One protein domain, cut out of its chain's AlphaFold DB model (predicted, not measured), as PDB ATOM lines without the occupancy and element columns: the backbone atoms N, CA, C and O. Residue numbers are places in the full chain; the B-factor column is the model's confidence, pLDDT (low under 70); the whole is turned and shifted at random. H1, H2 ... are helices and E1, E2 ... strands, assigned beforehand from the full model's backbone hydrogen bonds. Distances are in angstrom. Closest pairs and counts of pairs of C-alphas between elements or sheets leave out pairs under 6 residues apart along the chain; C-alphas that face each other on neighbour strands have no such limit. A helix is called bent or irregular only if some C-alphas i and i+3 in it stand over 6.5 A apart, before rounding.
ATOM      1  N   VAL A  11     223.342 202.976 284.997       83.50
ATOM      2  CA  VAL A  11     222.914 202.440 283.702       83.50
ATOM      3  C   VAL A  11     221.543 201.793 283.874       83.50
ATOM      4  O   VAL A  11     221.422 200.724 284.469       83.50
ATOM      5  N   LEU A  12     220.505 202.457 283.373       83.12
ATOM      6  CA  LEU A  12     219.126 201.983 283.420       83.12
ATOM      7  C   LEU A  12     218.817 201.191 282.150       83.12
ATOM      8  O   LEU A  12     218.898 201.719 281.046       83.12
ATOM      9  N   HIS A  13     218.450 199.921 282.286       77.12
ATOM     10  CA  HIS A  13     218.073 199.096 281.144       77.12
ATOM     11  C   HIS A  13     216.553 198.959 281.057       77.12
ATOM     12  O   HIS A  13     215.957 198.211 281.826       77.12
ATOM     13  N   ALA A  14     215.932 199.678 280.119       71.62
ATOM     14  CA  ALA A  14     214.507 199.562 279.844       71.62
ATOM     15  C   ALA A  14     214.279 198.599 278.675       71.62
ATOM     16  O   ALA A  14     214.648 198.875 277.529       71.62
ATOM     17  N   HIS A  15     213.662 197.458 278.969       65.19
ATOM     18  CA  HIS A  15     213.275 196.470 277.976       65.19
ATOM     19  C   HIS A  15     211.868 195.957 278.270       65.19
ATOM     20  O   HIS A  15     211.589 195.498 279.374       65.19
ATOM     21  N   LEU A  16     211.012 195.999 277.250       59.59
ATOM     22  CA  LEU A  16     209.841 195.142 277.148       59.59
ATOM     23  C   LEU A  16     209.942 194.332 275.847       59.59
ATOM     24  O   LEU A  16     210.441 194.863 274.840       59.59
ATOM     25  N   PRO A  17     209.471 193.072 275.839       58.94
ATOM     26  CA  PRO A  17     209.265 192.339 274.598       58.94
ATOM     27  C   PRO A  17     208.233 193.069 273.723       58.94
ATOM     28  O   PRO A  17     207.413 193.838 274.222       58.94
ATOM     29  N   PHE A  18     208.300 192.879 272.401       53.28
ATOM     30  CA  PHE A  18     207.357 193.526 271.488       53.28
ATOM     31  C   PHE A  18     205.969 192.924 271.677       53.28
ATOM     32  O   PHE A  18     205.759 191.746 271.394       53.28
ATOM     33  N   ILE A  19     205.047 193.752 272.142       60.81
ATOM     34  CA  ILE A  19     203.682 193.369 272.443       60.81
ATOM     35  C   ILE A  19     202.781 194.334 271.680       60.81
ATOM     36  O   ILE A  19     202.384 195.386 272.177       60.81
ATOM     37  N   HIS A  20     202.511 194.011 270.422       51.47
ATOM     38  CA  HIS A  20     201.486 194.707 269.665       51.47
ATOM     39  C   HIS A  20     200.697 193.683 268.867       51.47
ATOM     40  O   HIS A  20     201.219 193.080 267.928       51.47
ATOM     41  N   HIS A  21     199.441 193.496 269.262       57.47
ATOM     42  CA  HIS A  21     198.522 192.572 268.619       57.47
ATOM     43  C   HIS A  21     197.373 193.385 268.008       57.47
ATOM     44  O   HIS A  21     196.449 193.772 268.719       57.47
ATOM     45  N   PRO A  22     197.408 193.675 266.694       53.53
ATOM     46  CA  PRO A  22     196.411 194.525 266.034       53.53
ATOM     47  C   PRO A  22     195.002 193.905 265.937       53.53
ATOM     48  O   PRO A  22     194.100 194.551 265.415       53.53
ATOM     49  N   GLU A  23     194.805 192.673 266.419       48.72
ATOM     50  CA  GLU A  23     193.583 191.884 266.211       48.72
ATOM     51  C   GLU A  23     192.611 191.852 267.409       48.72
ATOM     52  O   GLU A  23     191.510 191.330 267.262       48.72
ATOM     53  N   SER A  24     192.955 192.405 268.583       48.44
ATOM     54  CA  SER A  24     192.012 192.517 269.715       48.44
ATOM     55  C   SER A  24     192.386 193.645 270.686       48.44
ATOM     56  O   SER A  24     193.551 194.032 270.796       48.44
ATOM     57  N   ASP A  25     191.391 194.171 271.400       51.81
ATOM     58  CA  ASP A  25     191.538 195.243 272.394       51.81
ATOM     59  C   ASP A  25     191.871 194.738 273.816       51.81
ATOM     60  O   ASP A  25     192.249 195.548 274.658       51.81
ATOM     61  N   ASP A  26     191.814 193.422 274.063       49.56
ATOM     62  CA  ASP A  26     191.891 192.800 275.402       49.56
ATOM     63  C   ASP A  26     193.165 191.956 275.646       49.56
ATOM     64  O   ASP A  26     193.126 190.912 276.300       49.56
ATOM     65  N   TYR A  27     194.321 192.368 275.121       57.25
ATOM     66  CA  TYR A  27     195.581 191.677 275.423       57.25
ATOM     67  C   TYR A  27     196.208 192.217 276.717       57.25
ATOM     68  O   TYR A  27     196.593 193.386 276.807       57.25
ATOM     69  N   LEU A  28     196.321 191.342 277.725       56.59
ATOM     70  CA  LEU A  28     196.944 191.601 279.034       56.59
ATOM     71  C   LEU A  28     198.347 192.198 278.902       56.59
ATOM     72  O   LEU A  28     198.781 193.000 279.724       56.59
ATOM     73  N   GLU A  29     199.051 191.825 277.846       61.59
ATOM     74  CA  GLU A  29     200.426 192.201 277.608       61.59
ATOM     75  C   GLU A  29     200.547 193.698 277.243       61.59
ATOM     76  O   GLU A  29     201.548 194.331 277.582       61.59
ATOM     77  N   GLU A  30     199.540 194.307 276.595       70.38
ATOM     78  CA  GLU A  30     199.551 195.756 276.310       70.38
ATOM     79  C   GLU A  30     199.444 196.575 277.610       70.38
ATOM     80  O   GLU A  30     199.978 197.686 277.693       70.38
ATOM     81  N   SER A  31     198.849 195.996 278.662       73.69
ATOM     82  CA  SER A  31     198.756 196.625 279.986       73.69
ATOM     83  C   SER A  31     200.127 196.801 280.639       73.69
ATOM     84  O   SER A  31     200.354 197.812 281.301       73.69
ATOM     85  N   TRP A  32     201.088 195.909 280.373       79.19
ATOM     86  CA  TRP A  32     202.457 196.056 280.883       79.19
ATOM     87  C   TRP A  32     203.156 197.295 280.325       79.19
ATOM     88  O   TRP A  32     203.941 197.936 281.025       79.19
ATOM     89  N   LEU A  33     202.869 197.673 279.073       83.69
ATOM     90  CA  LEU A  33     203.386 198.917 278.508       83.69
ATOM     91  C   LEU A  33     202.786 200.131 279.231       83.69
ATOM     92  O   LEU A  33     203.505 201.083 279.531       83.69
ATOM     93  N   TYR A  34     201.490 200.099 279.533       86.69
ATOM     94  CA  TYR A  34     200.785 201.189 280.217       86.69
ATOM     95  C   TYR A  34     201.268 201.377 281.659       86.69
ATOM     96  O   TYR A  34     201.483 202.511 282.105       86.69
ATOM     97  N   GLU A  35     201.497 200.271 282.362       85.56
ATOM     98  CA  GLU A  35     202.109 200.249 283.690       85.56
ATOM     99  C   GLU A  35     203.540 200.785 283.629       85.56
ATOM    100  O   GLU A  35     203.875 201.717 284.356       85.56
ATOM    101  N   ALA A  36     204.364 200.312 282.688       88.50
ATOM    102  CA  ALA A  36     205.727 200.814 282.519       88.50
ATOM    103  C   ALA A  36     205.766 202.330 282.248       88.50
ATOM    104  O   ALA A  36     206.627 203.038 282.783       88.50
ATOM    105  N   ILE A  37     204.819 202.862 281.467       89.94
ATOM    106  CA  ILE A  37     204.712 204.306 281.223       89.94
ATOM    107  C   ILE A  37     204.373 205.062 282.517       89.94
ATOM    108  O   ILE A  37     205.097 205.996 282.872       89.94
ATOM    109  N   SER A  38     203.319 204.652 283.226       89.06
ATOM    110  CA  SER A  38     202.804 205.353 284.419       89.06
ATOM    111  C   SER A  38     203.700 205.190 285.652       89.06
ATOM    112  O   SER A  38     203.788 206.069 286.513       89.06
ATOM    113  N   GLU A  39     204.369 204.048 285.780       87.88
ATOM    114  CA  GLU A  39     205.137 203.699 286.974       87.88
ATOM    115  C   GLU A  39     206.630 203.962 286.835       87.88
ATOM    116  O   GLU A  39     207.293 204.208 287.842       87.88
ATOM    117  N   THR A  40     207.157 203.976 285.607       89.44
ATOM    118  CA  THR A  40     208.594 204.142 285.360       89.44
ATOM    119  C   THR A  40     208.900 205.368 284.505       89.44
ATOM    120  O   THR A  40     209.602 206.266 284.966       89.44
ATOM    121  N   TYR A  41     208.386 205.453 283.276       90.12
ATOM    122  CA  TYR A  41     208.862 206.465 282.320       90.12
ATOM    123  C   TYR A  41     208.420 207.890 282.665       90.12
ATOM    124  O   TYR A  41     209.261 208.790 282.689       90.12
ATOM    125  N   ILE A  42     207.140 208.107 282.981       91.94
ATOM    126  CA  ILE A  42     206.640 209.430 283.387       91.94
ATOM    127  C   ILE A  42     207.315 209.903 284.689       91.94
ATOM    128  O   ILE A  42     207.824 211.032 284.714       91.94
ATOM    129  N   PRO A  43     207.416 209.075 285.751       91.88
ATOM    130  CA  PRO A  43     208.147 209.453 286.959       91.88
ATOM    131  C   PRO A  43     209.627 209.773 286.718       91.88
ATOM    132  O   PRO A  43     210.140 210.727 287.303       91.88
ATOM    133  N   LEU A  44     210.314 209.024 285.847       91.69
ATOM    134  CA  LEU A  44     211.707 209.312 285.487       91.69
ATOM    135  C   LEU A  44     211.847 210.680 284.821       91.69
ATOM    136  O   LEU A  44     212.646 211.491 285.284       91.69
ATOM    137  N   LEU A  45     211.041 210.965 283.794       91.88
ATOM    138  CA  LEU A  45     211.058 212.262 283.106       91.88
ATOM    139  C   LEU A  45     210.751 213.415 284.070       91.88
ATOM    140  O   LEU A  45     211.430 214.440 284.050       91.88
ATOM    141  N   THR A  46     209.780 213.222 284.966       92.44
ATOM    142  CA  THR A  46     209.420 214.214 285.990       92.44
ATOM    143  C   THR A  46     210.584 214.487 286.943       92.44
ATOM    144  O   THR A  46     210.863 215.637 287.274       92.44
ATOM    145  N   ASN A  47     211.287 213.444 287.389       92.75
ATOM    146  CA  ASN A  47     212.426 213.598 288.292       92.75
ATOM    147  C   ASN A  47     213.649 214.193 287.589       92.75
ATOM    148  O   ASN A  47     214.347 215.006 288.189       92.75
ATOM    149  N   PHE A  48     213.897 213.848 286.323       92.38
ATOM    150  CA  PHE A  48     214.955 214.484 285.538       92.38
ATOM    151  C   PHE A  48     214.692 215.975 285.368       92.38
ATOM    152  O   PHE A  48     215.606 216.765 285.582       92.38
ATOM    153  N   GLN A  49     213.445 216.363 285.079       92.88
ATOM    154  CA  GLN A  49     213.072 217.772 285.002       92.88
ATOM    155  C   GLN A  49     213.341 218.495 286.325       92.88
ATOM    156  O   GLN A  49     214.034 219.505 286.329       92.88
ATOM    157  N   LYS A  50     212.895 217.936 287.459       93.94
ATOM    158  CA  LYS A  50     213.137 218.528 288.787       93.94
ATOM    159  C   LYS A  50     214.621 218.734 289.079       93.94
ATOM    160  O   LYS A  50     215.014 219.801 289.526       93.94
ATOM    161  N   LEU A  51     215.454 217.731 288.796       93.06
ATOM    162  CA  LEU A  51     216.897 217.829 289.017       93.06
ATOM    163  C   LEU A  51     217.550 218.896 288.128       93.06
ATOM    164  O   LEU A  51     218.479 219.575 288.568       93.06
ATOM    165  N   VAL A  52     217.073 219.047 286.889       92.69
ATOM    166  CA  VAL A  52     217.511 220.114 285.978       92.69
ATOM    167  C   VAL A  52     217.099 221.483 286.521       92.69
ATOM    168  O   VAL A  52     217.943 222.374 286.598       92.69
ATOM    169  N   ASP A  53     215.846 221.631 286.954       93.69
ATOM    170  CA  ASP A  53     215.299 222.881 287.495       93.69
ATOM    171  C   ASP A  53     216.008 223.304 288.796       93.69
ATOM    172  O   ASP A  53     216.257 224.487 289.023       93.69
ATOM    173  N   GLU A  54     216.407 222.339 289.628       95.38
ATOM    174  CA  GLU A  54     217.198 222.551 290.847       95.38
ATOM    175  C   GLU A  54     218.692 222.824 290.567       95.38
ATOM    176  O   GLU A  54     219.466 223.100 291.487       95.38
ATOM    177  N   GLY A  55     219.134 222.747 289.306       91.00
ATOM    178  CA  GLY A  55     220.529 222.965 288.914       91.00
ATOM    179  C   GLY A  55     221.484 221.853 289.362       91.00
ATOM    180  O   GLY A  55     222.703 222.063 289.438       91.00
ATOM    181  N   VAL A  56     220.961 220.661 289.666       91.31
ATOM    182  CA  VAL A  56     221.759 219.503 290.076       91.31
ATOM    183  C   VAL A  56     222.517 218.957 288.867       91.31
ATOM    184  O   VAL A  56     221.949 218.651 287.823       91.31
ATOM    185  N   LYS A  57     223.835 218.786 289.003       86.75
ATOM    186  CA  LYS A  57     224.669 218.191 287.948       86.75
ATOM    187  C   LYS A  57     224.636 216.669 288.055       86.75
ATOM    188  O   LYS A  57     225.385 216.098 288.845       86.75
ATOM    189  N   PHE A  58     223.810 216.021 287.238       88.75
ATOM    190  CA  PHE A  58     223.731 214.563 287.140       88.75
ATOM    191  C   PHE A  58     223.955 214.081 285.702       88.75
ATOM    192  O   PHE A  58     223.820 214.842 284.745       88.75
ATOM    193  N   ARG A  59     224.345 212.809 285.571       88.00
ATOM    194  CA  ARG A  59     224.424 212.086 284.298       88.00
ATOM    195  C   ARG A  59     223.942 210.661 284.503       88.00
ATOM    196  O   ARG A  59     224.405 209.991 285.426       88.00
ATOM    197  N   ILE A  60     223.024 210.220 283.656       89.88
ATOM    198  CA  ILE A  60     222.460 208.870 283.687       89.88
ATOM    199  C   ILE A  60     222.533 208.294 282.278       89.88
ATOM    200  O   ILE A  60     222.263 208.999 281.310       89.88
ATOM    201  N   THR A  61     222.872 207.015 282.159       87.44
ATOM    202  CA  THR A  61     222.811 206.288 280.890       87.44
ATOM    203  C   THR A  61     221.564 205.410 280.886       87.44
ATOM    204  O   THR A  61     221.298 204.709 281.862       87.44
ATOM    205  N   MET A  62     220.791 205.419 279.803       87.44
ATOM    206  CA  MET A  62     219.589 204.598 279.665       87.44
ATOM    207  C   MET A  62     219.601 203.825 278.349       87.44
ATOM    208  O   MET A  62     219.789 204.395 277.282       87.44
ATOM    209  N   SER A  63     219.375 202.517 278.417       83.44
ATOM    210  CA  SER A  63     219.174 201.676 277.241       83.44
ATOM    211  C   SER A  63     217.703 201.669 276.852       83.44
ATOM    212  O   SER A  63     216.883 201.208 277.644       83.44
ATOM    213  N   MET A  64     217.385 202.081 275.623       80.75
ATOM    214  CA  MET A  64     216.047 201.942 275.033       80.75
ATOM    215  C   MET A  64     216.102 201.013 273.819       80.75
ATOM    216  O   MET A  64     216.893 201.216 272.897       80.75
ATOM    217  N   THR A  65     215.278 199.963 273.814       77.00
ATOM    218  CA  THR A  65     215.260 199.004 272.703       77.00
ATOM    219  C   THR A  65     214.435 199.535 271.521       77.00
ATOM    220  O   THR A  65     213.395 200.162 271.734       77.00
ATOM    221  N   PRO A  66     214.826 199.258 270.260       77.38
ATOM    222  CA  PRO A  66     214.045 199.686 269.095       77.38
ATOM    223  C   PRO A  66     212.563 199.260 269.106       77.38
ATOM    224  O   PRO A  66     211.727 200.093 268.768       77.38
ATOM    225  N   PRO A  67     212.189 198.047 269.569       75.88
ATOM    226  CA  PRO A  67     210.783 197.662 269.682       75.88
ATOM    227  C   PRO A  67     210.001 198.523 270.679       75.88
ATOM    228  O   PRO A  67     208.851 198.858 270.414       75.88
ATOM    229  N   LEU A  68     210.621 198.923 271.796       79.19
ATOM    230  CA  LEU A  68     209.996 199.818 272.772       79.19
ATOM    231  C   LEU A  68     209.728 201.193 272.154       79.19
ATOM    232  O   LEU A  68     208.633 201.721 272.304       79.19
ATOM    233  N   LEU A  69     210.694 201.745 271.413       83.06
ATOM    234  CA  LEU A  69     210.517 203.021 270.713       83.06
ATOM    235  C   LEU A  69     209.377 202.947 269.688       83.06
ATOM    236  O   LEU A  69     208.539 203.841 269.650       83.06
ATOM    237  N   SER A  70     209.289 201.860 268.916       82.19
ATOM    238  CA  SER A  70     208.177 201.654 267.978       82.19
ATOM    239  C   SER A  70     206.818 201.554 268.676       82.19
ATOM    240  O   SER A  70     205.826 202.040 268.141       82.19
ATOM    241  N   MET A  71     206.751 200.948 269.867       82.31
ATOM    242  CA  MET A  71     205.513 200.889 270.652       82.31
ATOM    243  C   MET A  71     205.129 202.257 271.231       82.31
ATOM    244  O   MET A  71     203.953 202.615 271.209       82.31
ATOM    245  N   LEU A  72     206.104 203.045 271.696       84.44
ATOM    246  CA  LEU A  72     205.868 204.397 272.214       84.44
ATOM    247  C   LEU A  72     205.401 205.381 271.124       84.44
ATOM    248  O   LEU A  72     204.621 206.282 271.426       84.44
ATOM    249  N   ASP A  73     205.834 205.200 269.872       87.31
ATOM    250  CA  ASP A  73     205.418 206.023 268.721       87.31
ATOM    251  C   ASP A  73     204.060 205.595 268.116       87.31
ATOM    252  O   ASP A  73     203.441 206.312 267.325       87.31
ATOM    253  N   ASN A  74     203.545 204.418 268.487       87.38
ATOM    254  CA  ASN A  74     202.311 203.892 267.914       87.38
ATOM    255  C   ASN A  74     201.074 204.646 268.440       87.38
ATOM    256  O   ASN A  74     200.650 204.487 269.585       87.38
ATOM    257  N   LYS A  75     200.421 205.403 267.551       86.31
ATOM    258  CA  LYS A  75     199.219 206.199 267.859       86.31
ATOM    259  C   LYS A  75     198.054 205.386 268.428       86.31
ATOM    260  O   LYS A  75     197.284 205.925 269.221       86.31
ATOM    261  N   LEU A  76     197.890 204.119 268.033       86.31
ATOM    262  CA  LEU A  76     196.832 203.263 268.573       86.31
ATOM    263  C   LEU A  76     197.114 202.932 270.043       86.31
ATOM    264  O   LEU A  76     196.233 203.117 270.880       86.31
ATOM    265  N   LEU A  77     198.353 202.545 270.363       85.06
ATOM    266  CA  LEU A  77     198.783 202.259 271.736       85.06
ATOM    267  C   LEU A  77     198.713 203.505 272.626       85.06
ATOM    268  O   LEU A  77     198.228 203.421 273.750       85.06
ATOM    269  N   GLN A  78     199.094 204.678 272.111       89.25
ATOM    270  CA  GLN A  78     198.935 205.950 272.831       89.25
ATOM    271  C   GLN A  78     197.462 206.237 273.163       89.25
ATOM    272  O   GLN A  78     197.132 206.675 274.266       89.25
ATOM    273  N   LYS A  79     196.550 205.977 272.218       89.19
ATOM    274  CA  LYS A  79     195.110 206.190 272.413       89.19
ATOM    275  C   LYS A  79     194.527 205.198 273.423       89.19
ATOM    276  O   LYS A  79     193.740 205.604 274.278       89.19
ATOM    277  N   LYS A  80     194.947 203.930 273.360       88.38
ATOM    278  CA  LYS A  80     194.592 202.899 274.345       88.38
ATOM    279  C   LYS A  80     195.112 203.253 275.743       88.38
ATOM    280  O   LYS A  80     194.339 203.185 276.690       88.38
ATOM    281  N   TYR A  81     196.342 203.759 275.867       90.38
ATOM    282  CA  TYR A  81     196.896 204.230 277.143       90.38
ATOM    283  C   TYR A  81     196.077 205.375 277.768       90.38
ATOM    284  O   TYR A  81     195.773 205.363 278.959       90.38
ATOM    285  N   ILE A  82     195.634 206.345 276.961       91.31
ATOM    286  CA  ILE A  82     194.747 207.419 277.440       91.31
ATOM    287  C   ILE A  82     193.416 206.851 277.948       91.31
ATOM    288  O   ILE A  82     192.892 207.319 278.960       91.31
ATOM    289  N   ASN A  83     192.850 205.864 277.249       91.25
ATOM    290  CA  ASN A  83     191.618 205.211 277.685       91.25
ATOM    291  C   ASN A  83     191.833 204.421 278.982       91.25
ATOM    292  O   ASN A  83     191.014 204.546 279.888       91.25
ATOM    293  N   TYR A  84     192.951 203.701 279.104       90.94
ATOM    294  CA  TYR A  84     193.371 203.019 280.329       90.94
ATOM    295  C   TYR A  84     193.392 203.992 281.519       90.94
ATOM    296  O   TYR A  84     192.684 203.778 282.503       90.94
ATOM    297  N   LEU A  85     194.091 205.128 281.398       92.50
ATOM    298  CA  LEU A  85     194.145 206.139 282.460       92.50
ATOM    299  C   LEU A  85     192.759 206.686 282.819       92.50
ATOM    300  O   LEU A  85     192.432 206.807 283.998       92.50
ATOM    301  N   LYS A  86     191.914 206.988 281.826       93.62
ATOM    302  CA  LYS A  86     190.546 207.475 282.072       93.62
ATOM    303  C   LYS A  86     189.700 206.467 282.847       93.62
ATOM    304  O   LYS A  86     189.023 206.866 283.792       93.62
ATOM    305  N   SER A  87     189.770 205.187 282.487       92.50
ATOM    306  CA  SER A  87     189.071 204.117 283.203       92.50
ATOM    307  C   SER A  87     189.546 204.020 284.655       92.50
ATOM    308  O   SER A  87     188.724 203.950 285.568       92.50
ATOM    309  N   HIS A  88     190.858 204.106 284.904       91.50
ATOM    310  CA  HIS A  88     191.409 204.099 286.264       91.50
ATOM    311  C   HIS A  88     191.032 205.340 287.085       91.50
ATOM    312  O   HIS A  88     190.741 205.216 288.277       91.50
ATOM    313  N   ILE A  89     190.971 206.522 286.466       93.62
ATOM    314  CA  ILE A  89     190.485 207.754 287.107       93.62
ATOM    315  C   ILE A  89     189.009 207.606 287.490       93.62
ATOM    316  O   ILE A  89     188.624 207.950 288.609       93.62
ATOM    317  N   GLU A  90     188.179 207.058 286.597       94.38
ATOM    318  CA  GLU A  90     186.760 206.825 286.874       94.38
ATOM    319  C   GLU A  90     186.567 205.838 288.035       94.38
ATOM    320  O   GLU A  90     185.800 206.113 288.963       94.38
ATOM    321  N   LEU A  91     187.294 204.716 288.022       92.81
ATOM    322  CA  LEU A  91     187.276 203.727 289.102       92.81
ATOM    323  C   LEU A  91     187.725 204.347 290.430       92.81
ATOM    324  O   LEU A  91     187.018 204.234 291.430       92.81
ATOM    325  N   SER A  92     188.837 205.083 290.432       91.50
ATOM    326  CA  SER A  92     189.359 205.747 291.634       91.50
ATOM    327  C   SER A  92     188.386 206.805 292.172       91.50
ATOM    328  O   SER A  92     188.222 206.946 293.383       91.50
ATOM    329  N   SER A  93     187.664 207.506 291.291       92.12
ATOM    330  CA  SER A  93     186.617 208.462 291.675       92.12
ATOM    331  C   SER A  93     185.419 207.783 292.351       92.12
ATOM    332  O   SER A  93     184.868 208.305 293.325       92.12
ATOM    333  N   LYS A  94     185.016 206.599 291.874       93.50
ATOM    334  CA  LYS A  94     183.970 205.792 292.524       93.50
ATOM    335  C   LYS A  94     184.440 205.288 293.890       93.50
ATOM    336  O   LYS A  94     183.690 205.383 294.862       93.50
ATOM    337  N   GLU A  95     185.692 204.851 293.986       91.25
ATOM    338  CA  GLU A  95     186.298 204.391 295.238       91.25
ATOM    339  C   GLU A  95     186.407 205.502 296.284       91.25
ATOM    340  O   GLU A  95     186.117 205.263 297.455       91.25
ATOM    341  N   LEU A  96     186.709 206.738 295.878       91.38
ATOM    342  CA  LEU A  96     186.683 207.908 296.762       91.38
ATOM    343  C   LEU A  96     185.319 208.111 297.430       91.38
ATOM    344  O   LEU A  96     185.249 208.400 298.623       91.38
ATOM    345  N   LYS A  97     184.228 207.928 296.676       91.69
ATOM    346  CA  LYS A  97     182.864 208.020 297.216       91.69
ATOM    347  C   LYS A  97     182.544 206.838 298.130       91.69
ATOM    348  O   LYS A  97     181.964 207.030 299.193       91.69
ATOM    349  N   ARG A  98     182.942 205.623 297.737       91.19
ATOM    350  CA  ARG A  98     182.689 204.383 298.491       91.19
ATOM    351  C   ARG A  98     183.421 204.351 299.835       91.19
ATOM    352  O   ARG A  98     182.877 203.868 300.821       91.19
ATOM    353  N   THR A  99     184.647 204.865 299.872       89.25
ATOM    354  CA  THR A  99     185.537 204.841 301.044       89.25
ATOM    355  C   THR A  99     185.427 206.089 301.914       89.25
ATOM    356  O   THR A  99     186.181 206.219 302.869       89.25
ATOM    357  N   ALA A 100     184.484 206.997 301.642       86.81
ATOM    358  CA  ALA A 100     184.334 208.254 302.381       86.81
ATOM    359  C   ALA A 100     184.163 208.076 303.906       86.81
ATOM    360  O   ALA A 100     184.480 208.988 304.664       86.81
ATOM    361  N   GLY A 101     183.686 206.909 304.357       87.44
ATOM    362  CA  GLY A 101     183.558 206.571 305.779       87.44
ATOM    363  C   GLY A 101     184.830 206.043 306.459       87.44
ATOM    364  O   GLY A 101     184.844 205.938 307.681       87.44
ATOM    365  N   ASP A 102     185.888 205.711 305.712       91.44
ATOM    366  CA  ASP A 102     187.177 205.240 306.242       91.44
ATOM    367  C   ASP A 102     188.288 206.191 305.783       91.44
ATOM    368  O   ASP A 102     188.725 206.160 304.632       91.44
ATOM    369  N   GLU A 103     188.768 207.040 306.697       89.75
ATOM    370  CA  GLU A 103     189.771 208.068 306.400       89.75
ATOM    371  C   GLU A 103     191.067 207.481 305.814       89.75
ATOM    372  O   GLU A 103     191.697 208.086 304.941       89.75
ATOM    373  N   ARG A 104     191.478 206.289 306.262       90.69
ATOM    374  CA  ARG A 104     192.716 205.654 305.801       90.69
ATOM    375  C   ARG A 104     192.563 205.162 304.367       90.69
ATOM    376  O   ARG A 104     193.449 205.407 303.547       90.69
ATOM    377  N   LEU A 105     191.460 204.480 304.064       89.06
ATOM    378  CA  LEU A 105     191.187 204.004 302.706       89.06
ATOM    379  C   LEU A 105     190.916 205.169 301.750       89.06
ATOM    380  O   LEU A 105     191.426 205.165 300.633       89.06
ATOM    381  N   ASN A 106     190.217 206.209 302.211       91.81
ATOM    382  CA  ASN A 106     189.940 207.397 301.411       91.81
ATOM    383  C   ASN A 106     191.220 208.130 300.985       91.81
ATOM    384  O   ASN A 106     191.353 208.509 299.822       91.81
ATOM    385  N   LYS A 107     192.199 208.268 301.894       91.75
ATOM    386  CA  LYS A 107     193.521 208.836 301.569       91.75
ATOM    387  C   LYS A 107     194.227 208.054 300.463       91.75
ATOM    388  O   LYS A 107     194.815 208.665 299.573       91.75
ATOM    389  N   LEU A 108     194.147 206.723 300.492       90.94
ATOM    390  CA  LEU A 108     194.746 205.872 299.465       90.94
ATOM    391  C   LEU A 108     194.031 206.025 298.115       90.94
ATOM    392  O   LEU A 108     194.686 206.220 297.093       90.94
ATOM    393  N   SER A 109     192.697 206.003 298.104       90.94
ATOM    394  CA  SER A 109     191.910 206.242 296.887       90.94
ATOM    395  C   SER A 109     192.191 207.621 296.286       90.94
ATOM    396  O   SER A 109     192.297 207.750 295.068       90.94
ATOM    397  N   LYS A 110     192.384 208.642 297.132       92.88
ATOM    398  CA  LYS A 110     192.768 209.989 296.697       92.88
ATOM    399  C   LYS A 110     194.149 210.008 296.057       92.88
ATOM    400  O   LYS A 110     194.300 210.568 294.981       92.88
ATOM    401  N   TYR A 111     195.124 209.347 296.679       92.88
ATOM    402  CA  TYR A 111     196.475 209.238 296.135       92.88
ATOM    403  C   TYR A 111     196.481 208.655 294.715       92.88
ATOM    404  O   TYR A 111     197.096 209.235 293.823       92.88
ATOM    405  N   TYR A 112     195.766 207.550 294.480       91.25
ATOM    406  CA  TYR A 112     195.686 206.951 293.144       91.25
ATOM    407  C   TYR A 112     194.929 207.831 292.149       91.25
ATOM    408  O   TYR A 112     195.371 207.979 291.012       91.25
ATOM    409  N   PHE A 113     193.830 208.463 292.571       93.75
ATOM    410  CA  PHE A 113     193.094 209.401 291.724       93.75
ATOM    411  C   PHE A 113     193.972 210.576 291.271       93.75
ATOM    412  O   PHE A 113     194.027 210.881 290.077       93.75
ATOM    413  N   ASP A 114     194.684 211.202 292.211       93.88
ATOM    414  CA  ASP A 114     195.578 212.328 291.940       93.88
ATOM    415  C   ASP A 114     196.741 211.886 291.041       93.88
ATOM    416  O   ASP A 114     197.083 212.580 290.083       93.88
ATOM    417  N   ARG A 115     197.299 210.693 291.288       92.25
ATOM    418  CA  ARG A 115     198.369 210.112 290.473       92.25
ATOM    419  C   ARG A 115     197.939 209.899 289.023       92.25
ATOM    420  O   ARG A 115     198.570 210.459 288.135       92.25
ATOM    421  N   TYR A 116     196.865 209.148 288.770       93.19
ATOM    422  CA  TYR A 116     196.430 208.868 287.396       93.19
ATOM    423  C   TYR A 116     195.990 210.136 286.656       93.19
ATOM    424  O   TYR A 116     196.221 210.266 285.454       93.19
ATOM    425  N   SER A 117     195.392 211.094 287.371       93.88
ATOM    426  CA  SER A 117     195.038 212.401 286.808       93.88
ATOM    427  C   SER A 117     196.282 213.192 286.399       93.88
ATOM    428  O   SER A 117     196.310 213.780 285.316       93.88
ATOM    429  N   ASN A 118     197.325 213.171 287.231       94.50
ATOM    430  CA  ASN A 118     198.603 213.798 286.923       94.50
ATOM    431  C   ASN A 118     199.324 213.096 285.762       94.50
ATOM    432  O   ASN A 118     199.819 213.773 284.865       94.50
ATOM    433  N   ASP A 119     199.337 211.764 285.727       93.12
ATOM    434  CA  ASP A 119     199.941 210.996 284.632       93.12
ATOM    435  C   ASP A 119     199.247 211.306 283.295       93.12
ATOM    436  O   ASP A 119     199.914 211.522 282.281       93.12
ATOM    437  N   LEU A 120     197.913 211.439 283.299       93.62
ATOM    438  CA  LEU A 120     197.144 211.848 282.121       93.62
ATOM    439  C   LEU A 120     197.499 213.269 281.666       93.62
ATOM    440  O   LEU A 120     197.669 213.496 280.466       93.62
ATOM    441  N   HIS A 121     197.620 214.207 282.607       93.94
ATOM    442  CA  HIS A 121     198.005 215.588 282.320       93.94
ATOM    443  C   HIS A 121     199.424 215.670 281.735       93.94
ATOM    444  O   HIS A 121     199.631 216.269 280.679       93.94
ATOM    445  N   LEU A 122     200.393 215.001 282.366       93.12
ATOM    446  CA  LEU A 122     201.774 214.951 281.890       93.12
ATOM    447  C   LEU A 122     201.856 214.324 280.500       93.12
ATOM    448  O   LEU A 122     202.450 214.899 279.590       93.12
ATOM    449  N   PHE A 123     201.224 213.168 280.300       92.19
ATOM    450  CA  PHE A 123     201.282 212.472 279.022       92.19
ATOM    451  C   PHE A 123     200.637 213.278 277.888       92.19
ATOM    452  O   PHE A 123     201.230 213.426 276.818       92.19
ATOM    453  N   LYS A 124     199.430 213.807 278.107       91.94
ATOM    454  CA  LYS A 124     198.632 214.439 277.051       91.94
ATOM    455  C   LYS A 124     198.965 215.915 276.846       91.94
ATOM    456  O   LYS A 124     199.098 216.341 275.702       91.94
ATOM    457  N   ASP A 125     199.067 216.689 277.920       91.44
ATOM    458  CA  ASP A 125     199.151 218.149 277.834       91.44
ATOM    459  C   ASP A 125     200.608 218.633 277.825       91.44
ATOM    460  O   ASP A 125     200.945 219.531 277.053       91.44
ATOM    461  N   VAL A 126     201.486 218.009 278.620       91.44
ATOM    462  CA  VAL A 126     202.912 218.387 278.696       91.44
ATOM    463  C   VAL A 126     203.720 217.730 277.578       91.44
ATOM    464  O   VAL A 126     204.348 218.424 276.779       91.44
ATOM    465  N   TYR A 127     203.671 216.401 277.475       89.69
ATOM    466  CA  TYR A 127     204.456 215.638 276.498       89.69
ATOM    467  C   TYR A 127     203.750 215.433 275.153       89.69
ATOM    468  O   TYR A 127     204.347 214.870 274.240       89.69
ATOM    469  N   LYS A 128     202.495 215.881 274.996       90.75
ATOM    470  CA  LYS A 128     201.728 215.796 273.734       90.75
ATOM    471  C   LYS A 128     201.686 214.383 273.135       90.75
ATOM    472  O   LYS A 128     201.776 214.212 271.920       90.75
ATOM    473  N   CYS A 129     201.559 213.374 273.995       88.44
ATOM    474  CA  CYS A 129     201.609 211.948 273.664       88.44
ATOM    475  C   CYS A 129     202.948 211.463 273.074       88.44
ATOM    476  O   CYS A 129     203.006 210.355 272.550       88.44
ATOM    477  N   ASN A 130     204.024 212.251 273.166       89.88
ATOM    478  CA  ASN A 130     205.328 211.930 272.597       89.88
ATOM    479  C   ASN A 130     206.421 211.876 273.676       89.88
ATOM    480  O   ASN A 130     207.191 212.814 273.886       89.88
ATOM    481  N   LEU A 131     206.519 210.731 274.357       89.31
ATOM    482  CA  LEU A 131     207.556 210.508 275.372       89.31
ATOM    483  C   LEU A 131     208.965 210.420 274.768       89.31
ATOM    484  O   LEU A 131     209.940 210.724 275.450       89.31
ATOM    485  N   ILE A 132     209.087 210.035 273.494       89.44
ATOM    486  CA  ILE A 132     210.381 209.918 272.804       89.44
ATOM    487  C   ILE A 132     211.039 211.295 272.696       89.44
ATOM    488  O   ILE A 132     212.231 211.441 272.960       89.44
ATOM    489  N   GLU A 133     210.257 212.317 272.358       89.56
ATOM    490  CA  GLU A 133     210.734 213.697 272.290       89.56
ATOM    491  C   GLU A 133     211.147 214.231 273.667       89.56
ATOM    492  O   GLU A 133     212.161 214.919 273.776       89.56
ATOM    493  N   ALA A 134     210.447 213.829 274.732       90.62
ATOM    494  CA  ALA A 134     210.840 214.155 276.099       90.62
ATOM    495  C   ALA A 134     212.204 213.544 276.468       90.62
ATOM    496  O   ALA A 134     213.084 214.250 276.957       90.62
ATOM    497  N   PHE A 135     212.432 212.256 276.180       89.94
ATOM    498  CA  PHE A 135     213.741 211.626 276.401       89.94
ATOM    499  C   PHE A 135     214.844 212.264 275.550       89.94
ATOM    500  O   PHE A 135     215.950 212.493 276.045       89.94
ATOM    501  N   LYS A 136     214.536 212.607 274.295       89.94
ATOM    502  CA  LYS A 136     215.459 213.318 273.410       89.94
ATOM    503  C   LYS A 136     215.863 214.678 273.981       89.94
ATOM    504  O   LYS A 136     217.044 214.999 273.960       89.94
ATOM    505  N   HIS A 137     214.928 215.441 274.544       90.88
ATOM    506  CA  HIS A 137     215.243 216.719 275.184       90.88
ATOM    507  C   HIS A 137     216.307 216.564 276.285       90.88
ATOM    508  O   HIS A 137     217.296 217.297 276.295       90.88
ATOM    509  N   PHE A 138     216.160 215.565 277.162       89.81
ATOM    510  CA  PHE A 138     217.142 215.284 278.220       89.81
ATOM    511  C   PHE A 138     218.500 214.812 277.680       89.81
ATOM    512  O   PHE A 138     219.539 215.060 278.302       89.81
ATOM    513  N   GLN A 139     218.504 214.161 276.517       89.00
ATOM    514  CA  GLN A 139     219.734 213.822 275.813       89.00
ATOM    515  C   GLN A 139     220.427 215.060 275.240       89.00
ATOM    516  O   GLN A 139     221.634 215.221 275.420       89.00
ATOM    517  N   ASP A 140     219.674 215.961 274.609       89.88
ATOM    518  CA  ASP A 140     220.209 217.161 273.963       89.88
ATOM    519  C   ASP A 140     220.827 218.141 274.980       89.88
ATOM    520  O   ASP A 140     221.847 218.769 274.698       89.88
ATOM    521  N   ILE A 141     220.275 218.225 276.196       90.75
ATOM    522  CA  ILE A 141     220.865 219.017 277.294       90.75
ATOM    523  C   ILE A 141     222.034 218.304 278.008       90.75
ATOM    524  O   ILE A 141     222.692 218.897 278.865       90.75
ATOM    525  N   GLY A 142     222.312 217.040 277.670       86.75
ATOM    526  CA  GLY A 142     223.485 216.291 278.131       86.75
ATOM    527  C   GLY A 142     223.393 215.677 279.534       86.75
ATOM    528  O   GLY A 142     224.433 215.321 280.101       86.75
ATOM    529  N   VAL A 143     222.188 215.548 280.105       89.44
ATOM    530  CA  VAL A 143     221.970 214.870 281.404       89.44
ATOM    531  C   VAL A 143     221.634 213.385 281.248       89.44
ATOM    532  O   VAL A 143     221.879 212.598 282.165       89.44
ATOM    533  N   LEU A 144     221.114 212.990 280.083       89.62
ATOM    534  CA  LEU A 144     220.765 211.613 279.751       89.62
ATOM    535  C   LEU A 144     221.582 211.130 278.548       89.62
ATOM    536  O   LEU A 144     221.608 211.770 277.506       89.62
ATOM    537  N   GLU A 145     222.221 209.974 278.661       86.25
ATOM    538  CA  GLU A 145     222.868 209.303 277.535       86.25
ATOM    539  C   GLU A 145     222.026 208.096 277.123       86.25
ATOM    540  O   GLU A 145     221.944 207.111 277.859       86.25
ATOM    541  N   ILE A 146     221.375 208.166 275.961       83.06
ATOM    542  CA  ILE A 146     220.579 207.046 275.453       83.06
ATOM    543  C   ILE A 146     221.480 206.117 274.645       83.06
ATOM    544  O   ILE A 146     222.054 206.506 273.627       83.06
ATOM    545  N   ILE A 147     221.569 204.865 275.083       81.38
ATOM    546  CA  ILE A 147     222.220 203.780 274.350       81.38
ATOM    547  C   ILE A 147     221.156 202.864 273.741       81.38
ATOM    548  O   ILE A 147     220.054 202.712 274.268       81.38
ATOM    549  N   THR A 148     221.471 202.238 272.612       63.34
ATOM    550  CA  THR A 148     220.578 201.265 271.973       63.34
ATOM    551  C   THR A 148     221.057 199.841 272.238       63.34
ATOM    552  O   THR A 148     222.251 199.589 272.400       63.34
ATOM    553  N   CYS A 149     220.122 198.895 272.278       53.41
ATOM    554  CA  CYS A 149     220.411 197.463 272.249       53.41
ATOM    555  C   CYS A 149     220.091 196.926 270.844       53.41
ATOM    556  O   CYS A 149     219.272 197.509 270.132       53.41
TER     557      CYS A 149
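Overview. This is residues 11 to 149 of the 166 residues of the protein "Glycoside hydrolase" of Clostridium sp. CAG:440 (UniProt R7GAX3). A long helical hairpin, H3 and H4, reaches away from a small sheet of three parallel strands, and the long helix H1, bent but nearly straight in its course, runs between them, crossing the hairpin near its base. H5 packs by the sheet, the short H2 adjoins H5, and the loop of residues 15 to 27 joins E1 to H1. The printed part has 139 residues with five named helices and three named strands, along the chain E1 H1 E2 H2 H3 H4 H5 E3; the sheet's order is E1 E2 E3, and the class is mostly helix. The whole is compact, with a radius of gyration of the C-alphas of 16.7 A, and flat, spanning 49 by 45 by 24 A.

Along the chain. E1, residues 11 to 14, begins at C-alpha 11 (222.914, 202.440, 283.702). H1, residues 28 to 53, was assigned as one helix by its hydrogen bonds but is bent: C-alphas 39 and 42 are 6.9 A apart. Its arms are H1a, residues 28 to 39, 16.6 A, and H1b, residues 42 to 53, 16.5 A, at a shallow tilt of 18 degrees. E2 holds residues 60 to 64 and H2 residues 66 to 73. H3, residues 75 to 98, is 34.9 A long; H4, residues 103 to 126, is 32.4 A long and neither bent nor irregular, but only just: C-alphas 123 and 126 are 6.1 A apart. H5 holds residues 131 to 140, and E3, residues 144 to 148, ends at C-alpha 148 (220.578, 201.265, 271.973).

Arrangement. E1 and E2 are parallel at 26 degrees, with N 12 and O 61 2.8 A apart, within hydrogen-bond range. E2 and E3 are parallel at 31 degrees, with N 62 and O 145 at 2.8 A. Two strand-helix-strand units, parallel neighbour strands with helices between, are E1, H1, E2, its crossover right-handed, and E2, H2 H3 H4 H5, E3. H5 is on the sheet, at a height over the sheet of 7.4 A, and over none of its strands, but only just, with 2 of its 10 C-alphas falling on E3. H1b only just touches H5, with 3 pairs of C-alphas within 8 A, the closest those of Leu 45 and Phe 135, 7.2 A. H2 touches H5 at a steep tilt of 65 degrees, opposite ways; the closest C-alphas, of Leu 72 and Leu 131, are 7.1 A apart. H1a, with residues 30 to 34 alone, only just touches H3, with 3 pairs within 8 A, the closest C-alphas those of Tyr 34 and Tyr 81, 5.8 A, about perpendicular at 74 degrees. H3 and H4 form a hairpin and touch at a shallow tilt of 24 degrees, opposite ways, the closest C-alphas those of Ser 92 and Phe 113, 5.2 A. Every O i to N i+4 pair is within hydrogen-bond range in H1b, H2, H3, H4 and H5, and 6 of 8 in H1a.

Size, cuts and confidence. The C-alphas farthest apart, of Gly 101 and Cys 149, are 50.6 A apart. The printed part has no cut; the link E1 to H1 is long. Mean pLDDT of the printed part is 84.8, with residues 15 to 29 and 148 to 149 under 70.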